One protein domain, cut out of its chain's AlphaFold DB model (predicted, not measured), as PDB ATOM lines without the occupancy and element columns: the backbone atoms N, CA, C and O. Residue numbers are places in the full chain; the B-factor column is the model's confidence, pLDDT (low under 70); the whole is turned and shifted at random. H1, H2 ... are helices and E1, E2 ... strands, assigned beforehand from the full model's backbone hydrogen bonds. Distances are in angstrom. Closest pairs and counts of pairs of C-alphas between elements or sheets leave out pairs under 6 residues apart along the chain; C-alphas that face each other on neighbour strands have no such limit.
ATOM      1  N   VAL A   3      22.257 -32.135  -1.291       93.44
ATOM      2  CA  VAL A   3      21.711 -33.453  -0.961       93.44
ATOM      3  C   VAL A   3      21.171 -34.063  -2.251       93.44
ATOM      4  O   VAL A   3      20.414 -33.418  -2.966       93.44
ATOM      5  N   LEU A   4      21.629 -35.261  -2.603       93.38
ATOM      6  CA  LEU A   4      21.264 -35.933  -3.854       93.38
ATOM      7  C   LEU A   4      20.073 -36.875  -3.684       93.38
ATOM      8  O   LEU A   4      19.302 -37.034  -4.624       93.38
ATOM      9  N   ALA A   5      19.960 -37.517  -2.522       93.81
ATOM     10  CA  ALA A   5      18.870 -38.428  -2.192       93.81
ATOM     11  C   ALA A   5      18.748 -38.574  -0.675       93.81
ATOM     12  O   ALA A   5      19.767 -38.687   0.014       93.81
ATOM     13  N   ILE A   6      17.519 -38.601  -0.163       94.38
ATOM     14  CA  ILE A   6      17.235 -38.910   1.240       94.38
ATOM     15  C   ILE A   6      17.061 -40.423   1.365       94.38
ATOM     16  O   ILE A   6      16.225 -41.013   0.690       94.38
ATOM     17  N   GLU A   7      17.845 -41.053   2.234       94.75
ATOM     18  CA  GLU A   7      17.801 -42.506   2.434       94.75
ATOM     19  C   GLU A   7      16.902 -42.872   3.614       94.75
ATOM     20  O   GLU A   7      16.105 -43.802   3.530       94.75
ATOM     21  N   ASP A   8      17.015 -42.128   4.716       93.94
ATOM     22  CA  ASP A   8      16.200 -42.331   5.908       93.94
ATOM     23  C   ASP A   8      16.009 -41.018   6.673       93.94
ATOM     24  O   ASP A   8      16.862 -40.125   6.658       93.94
ATOM     25  N   THR A   9      14.871 -40.888   7.346       93.56
ATOM     26  CA  THR A   9      14.588 -39.767   8.239       93.56
ATOM     27  C   THR A   9      13.897 -40.282   9.485       93.56
ATOM     28  O   THR A   9      12.826 -40.886   9.421       93.56
ATOM     29  N   PHE A  10      14.500 -39.995  10.630       93.94
ATOM     30  CA  PHE A  10      14.012 -40.385  11.936       93.94
ATOM     31  C   PHE A  10      13.731 -39.141  12.774       93.94
ATOM     32  O   PHE A  10      14.566 -38.243  12.848       93.94
ATOM     33  N   ILE A  11      12.559 -39.090  13.402       91.44
ATOM     34  CA  ILE A  11      12.110 -37.945  14.200       91.44
ATOM     35  C   ILE A  11      11.747 -38.453  15.594       91.44
ATOM     36  O   ILE A  11      10.851 -39.289  15.726       91.44
ATOM     37  N   ASP A  12      12.425 -37.937  16.617       91.88
ATOM     38  CA  ASP A  12      12.159 -38.208  18.031       91.88
ATOM     39  C   ASP A  12      11.850 -36.892  18.751       91.88
ATOM     40  O   ASP A  12      12.734 -36.114  19.092       91.88
ATOM     41  N   GLY A  13      10.562 -36.595  18.933       89.19
ATOM     42  CA  GLY A  13      10.137 -35.297  19.461       89.19
ATOM     43  C   GLY A  13      10.516 -34.155  18.514       89.19
ATOM     44  O   GLY A  13       9.933 -34.042  17.436       89.19
ATOM     45  N   ASN A  14      11.467 -33.319  18.936       91.69
ATOM     46  CA  ASN A  14      12.016 -32.216  18.144       91.69
ATOM     47  C   ASN A  14      13.356 -32.571  17.482       91.69
ATOM     48  O   ASN A  14      13.802 -31.832  16.611       91.69
ATOM     49  N   ASP A  15      13.981 -33.692  17.841       92.88
ATOM     50  CA  ASP A  15      15.234 -34.136  17.244       92.88
ATOM     51  C   ASP A  15      14.971 -34.869  15.926       92.88
ATOM     52  O   ASP A  15      14.301 -35.904  15.877       92.88
ATOM     53  N   VAL A  16      15.534 -34.350  14.840       93.69
ATOM     54  CA  VAL A  16      15.471 -34.951  13.509       93.69
ATOM     55  C   VAL A  16      16.845 -35.478  13.150       93.69
ATOM     56  O   VAL A  16      17.824 -34.740  13.108       93.69
ATOM     57  N   THR A  17      16.922 -36.769  12.855       95.69
ATOM     58  CA  THR A  17      18.093 -37.415  12.271       95.69
ATOM     59  C   THR A  17      17.808 -37.731  10.811       95.69
ATOM     60  O   THR A  17      16.825 -38.400  10.503       95.69
ATOM     61  N   VAL A  18      18.694 -37.308   9.916       95.81
ATOM     62  CA  VAL A  18      18.588 -37.580   8.479       95.81
ATOM     63  C   VAL A  18      19.806 -38.365   8.025       95.81
ATOM     64  O   VAL A  18      20.938 -37.997   8.339       95.81
ATOM     65  N   THR A  19      19.568 -39.428   7.265       96.44
ATOM     66  CA  THR A  19      20.598 -40.139   6.510       96.44
ATOM     67  C   THR A  19      20.355 -39.889   5.031       96.44
ATOM     68  O   THR A  19      19.252 -40.110   4.537       96.44
ATOM     69  N   ALA A  20      21.364 -39.397   4.321       95.75
ATOM     70  CA  ALA A  20      21.220 -38.996   2.929       95.75
ATOM     71  C   ALA A  20      22.526 -39.164   2.155       95.75
ATOM     72  O   ALA A  20      23.619 -39.142   2.726       95.75
ATOM     73  N   VAL A  21      22.419 -39.292   0.835       95.06
ATOM     74  CA  VAL A  21      23.565 -39.188  -0.065       95.06
ATOM     75  C   VAL A  21      23.821 -37.712  -0.327       95.06
ATOM     76  O   VAL A  21      22.985 -37.022  -0.908       95.06
ATOM     77  N   VAL A  22      24.985 -37.226   0.090       94.81
ATOM     78  CA  VAL A  22      25.371 -35.821  -0.058       94.81
ATOM     79  C   VAL A  22      26.565 -35.725  -0.997       94.81
ATOM     80  O   VAL A  22      27.503 -36.525  -0.917       94.81
ATOM     81  N   ASP A  23      26.492 -34.772  -1.920       93.94
ATOM     82  CA  ASP A  23      27.514 -34.533  -2.932       93.94
ATOM     83  C   ASP A  23      28.816 -33.994  -2.323       93.94
ATOM     84  O   ASP A  23      28.796 -33.305  -1.301       93.94
ATOM     85  N   ASP A  24      29.939 -34.297  -2.975       91.25
ATOM     86  CA  ASP A  24      31.274 -33.782  -2.629       91.25
ATOM     87  C   ASP A  24      31.759 -34.108  -1.189       91.25
ATOM     88  O   ASP A  24      32.593 -33.410  -0.616       91.25
ATOM     89  N   MET A  25      31.264 -35.192  -0.576       92.19
ATOM     90  CA  MET A  25      31.554 -35.521   0.834       92.19
ATOM     91  C   MET A  25      32.723 -36.482   1.050       92.19
ATOM     92  O   MET A  25      33.394 -36.428   2.084       92.19
ATOM     93  N   ARG A  26      32.992 -37.392   0.107       90.50
ATOM     94  CA  ARG A  26      34.088 -38.362   0.238       90.50
ATOM     95  C   ARG A  26      35.212 -38.032  -0.722       90.50
ATOM     96  O   ARG A  26      35.051 -38.159  -1.928       90.50
ATOM     97  N   LEU A  27      36.389 -37.743  -0.178       91.00
ATOM     98  CA  LEU A  27      37.619 -37.650  -0.958       91.00
ATOM     99  C   LEU A  27      37.967 -39.024  -1.550       91.00
ATOM    100  O   LEU A  27      38.352 -39.939  -0.819       91.00
ATOM    101  N   ILE A  28      37.844 -39.161  -2.868       90.75
ATOM    102  CA  ILE A  28      38.204 -40.385  -3.598       90.75
ATOM    103  C   ILE A  28      39.612 -40.309  -4.178       90.75
ATOM    104  O   ILE A  28      40.290 -41.332  -4.297       90.75
ATOM    105  N   ARG A  29      40.099 -39.100  -4.469       88.94
ATOM    106  CA  ARG A  29      41.455 -38.890  -4.965       88.94
ATOM    107  C   ARG A  29      42.053 -37.633  -4.367       88.94
ATOM    108  O   ARG A  29      41.497 -36.553  -4.504       88.94
ATOM    109  N   LYS A  30      43.232 -37.767  -3.761       88.44
ATOM    110  CA  LYS A  30      44.005 -36.596  -3.344       88.44
ATOM    111  C   LYS A  30      44.495 -35.806  -4.550       88.44
ATOM    112  O   LYS A  30      44.848 -36.391  -5.580       88.44
ATOM    113  N   GLU A  38      39.625 -34.774  -5.729       92.38
ATOM    114  CA  GLU A  38      38.418 -35.314  -6.339       92.38
ATOM    115  C   GLU A  38      37.548 -35.917  -5.246       92.38
ATOM    116  O   GLU A  38      37.970 -36.832  -4.520       92.38
ATOM    117  N   TYR A  39      36.338 -35.390  -5.137       92.44
ATOM    118  CA  TYR A  39      35.337 -35.835  -4.190       92.44
ATOM    119  C   TYR A  39      34.215 -36.562  -4.922       92.44
ATOM    120  O   TYR A  39      33.958 -36.345  -6.105       92.44
ATOM    121  N   ALA A  40      33.571 -37.471  -4.205       92.19
ATOM    122  CA  ALA A  40      32.411 -38.199  -4.669       92.19
ATOM    123  C   ALA A  40      31.262 -38.054  -3.667       92.19
ATOM    124  O   ALA A  40      31.506 -37.832  -2.470       92.19
ATOM    125  N   PRO A  41      30.021 -38.263  -4.137       94.31
ATOM    126  CA  PRO A  41      28.880 -38.456  -3.268       94.31
ATOM    127  C   PRO A  41      29.128 -39.542  -2.229       94.31
ATOM    128  O   PRO A  41      29.750 -40.573  -2.515       94.31
ATOM    129  N   ALA A  42      28.602 -39.337  -1.029       94.62
ATOM    130  CA  ALA A  42      28.668 -40.351   0.005       94.62
ATOM    131  C   ALA A  42      27.462 -40.323   0.932       94.62
ATOM    132  O   ALA A  42      26.831 -39.286   1.134       94.62
ATOM    133  N   LEU A  43      27.185 -41.487   1.519       95.31
ATOM    134  CA  LEU A  43      26.188 -41.625   2.562       95.31
ATOM    135  C   LEU A  43      26.660 -40.883   3.813       95.31
ATOM    136  O   LEU A  43      27.734 -41.165   4.349       95.31
ATOM    137  N   CYS A  44      25.856 -39.930   4.250       95.62
ATOM    138  CA  CYS A  44      26.132 -39.078   5.388       95.62
ATOM    139  C   CYS A  44      24.931 -39.072   6.329       95.62
ATOM    140  O   CYS A  44      23.794 -39.305   5.915       95.62
ATOM    141  N   ARG A  45      25.190 -38.777   7.598       96.44
ATOM    142  CA  ARG A  45      24.178 -38.629   8.637       96.44
ATOM    143  C   ARG A  45      24.296 -37.260   9.274       96.44
ATOM    144  O   ARG A  45      25.395 -36.794   9.542       96.44
ATOM    145  N   THR A  46      23.170 -36.639   9.564       96.00
ATOM    146  CA  THR A  46      23.126 -35.420  10.365       96.00
ATOM    147  C   THR A  46      21.980 -35.480  11.364       96.00
ATOM    148  O   THR A  46      21.046 -36.271  11.203       96.00
ATOM    149  N   SER A  47      22.066 -34.667  12.409       95.50
ATOM    150  CA  SER A  47      21.020 -34.510  13.413       95.50
ATOM    151  C   SER A  47      20.869 -33.043  13.794       95.50
ATOM    152  O   SER A  47      21.869 -32.378  14.064       95.50
ATOM    153  N   PHE A  48      19.633 -32.560  13.843       93.81
ATOM    154  CA  PHE A  48      19.299 -31.191  14.224       93.81
ATOM    155  C   PHE A  48      17.976 -31.152  14.996       93.81
ATOM    156  O   PHE A  48      17.139 -32.038  14.846       93.81
ATOM    157  N   GLU A  49      17.796 -30.119  15.815       92.94
ATOM    158  CA  GLU A  49      16.563 -29.887  16.573       92.94
ATOM    159  C   GLU A  49      15.652 -28.928  15.793       92.94
ATOM    160  O   GLU A  49      16.127 -27.949  15.213       92.94
ATOM    161  N   LEU A  50      14.354 -29.219  15.752       90.31
ATOM    162  CA  LEU A  50      13.330 -28.337  15.195       90.31
ATOM    163  C   LEU A  50      12.859 -27.332  16.244       90.31
ATOM    164  O   LEU A  50      12.554 -27.712  17.375       90.31
ATOM    165  N   ASP A  51      12.703 -26.075  15.842       88.06
ATOM    166  CA  ASP A  51      12.098 -25.043  16.683       88.06
ATOM    167  C   ASP A  51      10.592 -25.297  16.917       88.06
ATOM    168  O   ASP A  51       9.918 -26.009  16.160       88.06
ATOM    169  N   GLU A  52      10.027 -24.705  17.974       83.19
ATOM    170  CA  GLU A  52       8.608 -24.883  18.310       83.19
ATOM    171  C   GLU A  52       7.691 -24.369  17.185       83.19
ATOM    172  O   GLU A  52       7.515 -23.166  16.983       83.19
ATOM    173  N   GLY A  53       7.047 -25.301  16.476       80.50
ATOM    174  CA  GLY A  53       6.139 -25.001  15.366       80.50
ATOM    175  C   GLY A  53       6.803 -24.981  13.988       80.50
ATOM    176  O   GLY A  53       6.109 -24.720  13.003       80.50
ATOM    177  N   GLU A  54       8.099 -25.287  13.899       86.44
ATOM    178  CA  GLU A  54       8.768 -25.507  12.622       86.44
ATOM    179  C   GLU A  54       8.235 -26.783  11.953       86.44
ATOM    180  O   GLU A  54       7.987 -27.806  12.598       86.44
ATOM    181  N   GLN A  55       8.007 -26.716  10.641       84.06
ATOM    182  CA  GLN A  55       7.529 -27.846   9.855       84.06
ATOM    183  C   GLN A  55       8.555 -28.196   8.788       84.06
ATOM    184  O   GLN A  55       8.930 -27.346   7.980       84.06
ATOM    185  N   ILE A  56       8.949 -29.467   8.746       88.00
ATOM    186  CA  ILE A  56       9.750 -29.991   7.644       88.00
ATOM    187  C   ILE A  56       8.865 -30.237   6.413       88.00
ATOM    188  O   ILE A  56       7.710 -30.666   6.551       88.00
ATOM    189  N   PRO A  57       9.376 -29.985   5.199       91.19
ATOM    190  CA  PRO A  57       8.703 -30.386   3.973       91.19
ATOM    191  C   PRO A  57       8.482 -31.903   3.930       91.19
ATOM    192  O   PRO A  57       9.338 -32.677   4.344       91.19
ATOM    193  N   LEU A  58       7.321 -32.325   3.423       87.62
ATOM    194  CA  LEU A  58       6.964 -33.745   3.278       87.62
ATOM    195  C   LEU A  58       7.372 -34.333   1.919       87.62
ATOM    196  O   LEU A  58       7.303 -35.544   1.732       87.62
ATOM    197  N   ASP A  59       7.716 -33.467   0.969       91.00
ATOM    198  CA  ASP A  59       8.219 -33.849  -0.345       91.00
ATOM    199  C   ASP A  59       9.749 -33.823  -0.337       91.00
ATOM    200  O   ASP A  59      10.350 -32.959   0.302       91.00
ATOM    201  N   GLU A  60      10.361 -34.767  -1.046       89.94
ATOM    202  CA  GLU A  60      11.813 -34.940  -1.075       89.94
ATOM    203  C   GLU A  60      12.536 -33.711  -1.636       89.94
ATOM    204  O   GLU A  60      13.527 -33.285  -1.050       89.94
ATOM    205  N   ASP A  61      12.025 -33.100  -2.707       91.56
ATOM    206  CA  ASP A  61      12.659 -31.946  -3.358       91.56
ATOM    207  C   ASP A  61      12.685 -30.756  -2.386       91.56
ATOM    208  O   ASP A  61      13.734 -30.180  -2.091       91.56
ATOM    209  N   GLY A  62      11.536 -30.497  -1.751       93.12
ATOM    210  CA  GLY A  62      11.419 -29.473  -0.716       93.12
ATOM    211  C   GLY A  62      12.291 -29.760   0.507       93.12
ATOM    212  O   GLY A  62      12.845 -28.830   1.095       93.12
ATOM    213  N   PHE A  63      12.434 -31.024   0.907       93.06
ATOM    214  CA  PHE A  63      13.257 -31.379   2.058       93.06
ATOM    215  C   PHE A  63      14.755 -31.252   1.752       93.06
ATOM    216  O   PHE A  63      15.509 -30.758   2.589       93.06
ATOM    217  N   CYS A  64      15.179 -31.593   0.535       93.00
ATOM    218  CA  CYS A  64      16.530 -31.339   0.041       93.00
ATOM    219  C   CYS A  64      16.859 -29.840   0.040       93.00
ATOM    220  O   CYS A  64      17.911 -29.454   0.555       93.00
ATOM    221  N   ASP A  65      15.954 -28.987  -0.454       92.62
ATOM    222  CA  ASP A  65      16.103 -27.525  -0.391       92.62
ATOM    223  C   ASP A  65      16.185 -27.020   1.056       92.62
ATOM    224  O   ASP A  65      17.041 -26.196   1.393       92.62
ATOM    225  N   TYR A  66      15.329 -27.540   1.940       93.00
ATOM    226  CA  TYR A  66      15.356 -27.209   3.363       93.00
ATOM    227  C   TYR A  66      16.708 -27.559   4.000       93.00
ATOM    228  O   TYR A  66      17.308 -26.718   4.664       93.00
ATOM    229  N   LEU A  67      17.232 -28.762   3.757       92.69
ATOM    230  CA  LEU A  67      18.535 -29.195   4.270       92.69
ATOM    231  C   LEU A  67      19.693 -28.391   3.665       92.69
ATOM    232  O   LEU A  67      20.673 -28.114   4.359       92.69
ATOM    233  N   ALA A  68      19.590 -27.979   2.400       91.50
ATOM    234  CA  ALA A  68      20.577 -27.116   1.758       91.50
ATOM    235  C   ALA A  68      20.613 -25.710   2.385       91.50
ATOM    236  O   ALA A  68      21.693 -25.130   2.519       91.50
ATOM    237  N   LEU A  69      19.456 -25.178   2.796       92.25
ATOM    238  CA  LEU A  69      19.343 -23.903   3.512       92.25
ATOM    239  C   LEU A  69      19.797 -24.011   4.969       92.25
ATOM    240  O   LEU A  69      20.504 -23.125   5.451       92.25
ATOM    241  N   LEU A  70      19.411 -25.092   5.650       92.19
ATOM    242  CA  LEU A  70      19.818 -25.376   7.024       92.19
ATOM    243  C   LEU A  70      21.339 -25.559   7.121       92.19
ATOM    244  O   LEU A  70      21.942 -25.158   8.114       92.19
ATOM    245  N   ASN A  71      21.950 -26.134   6.077       91.88
ATOM    246  CA  ASN A  71      23.369 -26.476   5.995       91.88
ATOM    247  C   ASN A  71      23.870 -27.150   7.291       91.88
ATOM    248  O   ASN A  71      24.754 -26.610   7.968       91.88
ATOM    249  N   PRO A  72      23.274 -28.296   7.675       92.62
ATOM    250  CA  PRO A  72      23.609 -28.952   8.926       92.62
ATOM    251  C   PRO A  72      24.999 -29.601   8.848       92.62
ATOM    252  O   PRO A  72      25.580 -29.749   7.771       92.62
ATOM    253  N   ASP A  73      25.550 -29.981  10.000       93.69
ATOM    254  CA  ASP A  73      26.843 -30.662  10.054       93.69
ATOM    255  C   ASP A  73      26.652 -32.144   9.706       93.69
ATOM    256  O   ASP A  73      25.963 -32.881  10.415       93.69
ATOM    257  N   TRP A  74      27.189 -32.563   8.562       94.12
ATOM    258  CA  TRP A  74      27.045 -33.928   8.065       94.12
ATOM    259  C   TRP A  74      28.249 -34.780   8.445       94.12
ATOM    260  O   TRP A  74      29.387 -34.492   8.073       94.12
ATOM    261  N   GLU A  75      27.976 -35.896   9.106       95.19
ATOM    262  CA  GLU A  75      28.948 -36.929   9.420       95.19
ATOM    263  C   GLU A  75      28.977 -37.979   8.302       95.19
ATOM    264  O   GLU A  75      27.960 -38.588   7.964       95.19
ATOM    265  N   LEU A  76      30.156 -38.214   7.723       94.00
ATOM    266  CA  LEU A  76      30.356 -39.255   6.716       94.00
ATOM    267  C   LEU A  76      30.191 -40.645   7.345       94.00
ATOM    268  O   LEU A  76      30.957 -41.018   8.236       94.00
ATOM    269  N   LEU A  77      29.265 -41.451   6.822       93.12
ATOM    270  CA  LEU A  77      29.086 -42.820   7.293       93.12
ATOM    271  C   LEU A  77      30.146 -43.767   6.694       93.12
ATOM    272  O   LEU A  77      30.555 -43.627   5.528       93.12
TER     273      LEU A  77
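What this domain is: This is residues 3 to 30 and 38 to 77 of the 82 residues of an uncharacterized protein of Verrucomicrobiaceae bacterium (UniProt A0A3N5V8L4). A twisted antiparallel sheet of three long, bending strands has one helix, H1, lying across E1 over one of its faces. At one end E2 and E3 run on past E1 as a two-stranded ribbon, residues 23 to 29 beside 38 to 42, and at the far end of the longest axis lies the loop around Gly 53. The printed part has 68 residues, with three named strands and one named helix in the order E1, E2, E3, H1; the sheet's order is E1, E2, E3, and the class is mixed, helices and strands. The whole is compact by its radius of gyration of the C-alphas, 12.5 A, yet its C-alphas span 44 by 20 by 18 A.

Where its parts are: Start with the sheet's longest strand, E2, residues 15 to 29, which runs 34.7 A from first to last C-alpha and bends by 52 degrees at residue 21. Next find E1, residues 3 to 12, beginning at C-alpha 3 at (21.711, -33.453, -0.961); it is 21.8 A long and bends by 68 degrees at residue 7. E3, residues 38 to 49, covers 32.1 A and bends by 62 degrees at residue 43. H1, residues 60 to 70, is 14.9 A long; find its last C-alpha, 70, at (19.818, -25.376, 7.024).

How they stand to each other: Look first at E2, the inner strand, with E1 and E3 as edge strands. E1 and E2 form a hairpin, antiparallel at 150 degrees between their directions; look for N 4 and O 21, 2.8 A apart, and N 10 and O 17, 2.8 A. E2 and E3 are antiparallel at 164 degrees; find N 18 and O 46 at 2.9 A and, in the ribbon, N 28 and O 38 at 2.9 A. Residues 75 to 76 form a short antiparallel pairing with residues 44 to 45 of E3. H1 is on the sheet at a height of 8.8 A, and runs across the strands, at 82 degrees to E1 on the local plane. It lies over E1, with 4 of its C-alphas falling there; E2 has 2, only just too few. The closest C-alphas of E1 and H1 are those of Val 3 and Cys 64, 5.7 A apart. In H1 every O i to N i+4 pair is within hydrogen-bond range.

The domain as a whole: The two C-alphas farthest apart, those of Lys 30 and Gly 53, are 43.8 A from each other. Residues 31 to 37 are not printed; across this cut, in the link from E2 to E3, C-alphas 30 and 38 are 6.5 A apart. The link E1 to E2 is tight and E3 to H1 is short; of the links that are printed whole, none is long. The mean pLDDT of the printed part is 92.3, and no printed residue is under 70.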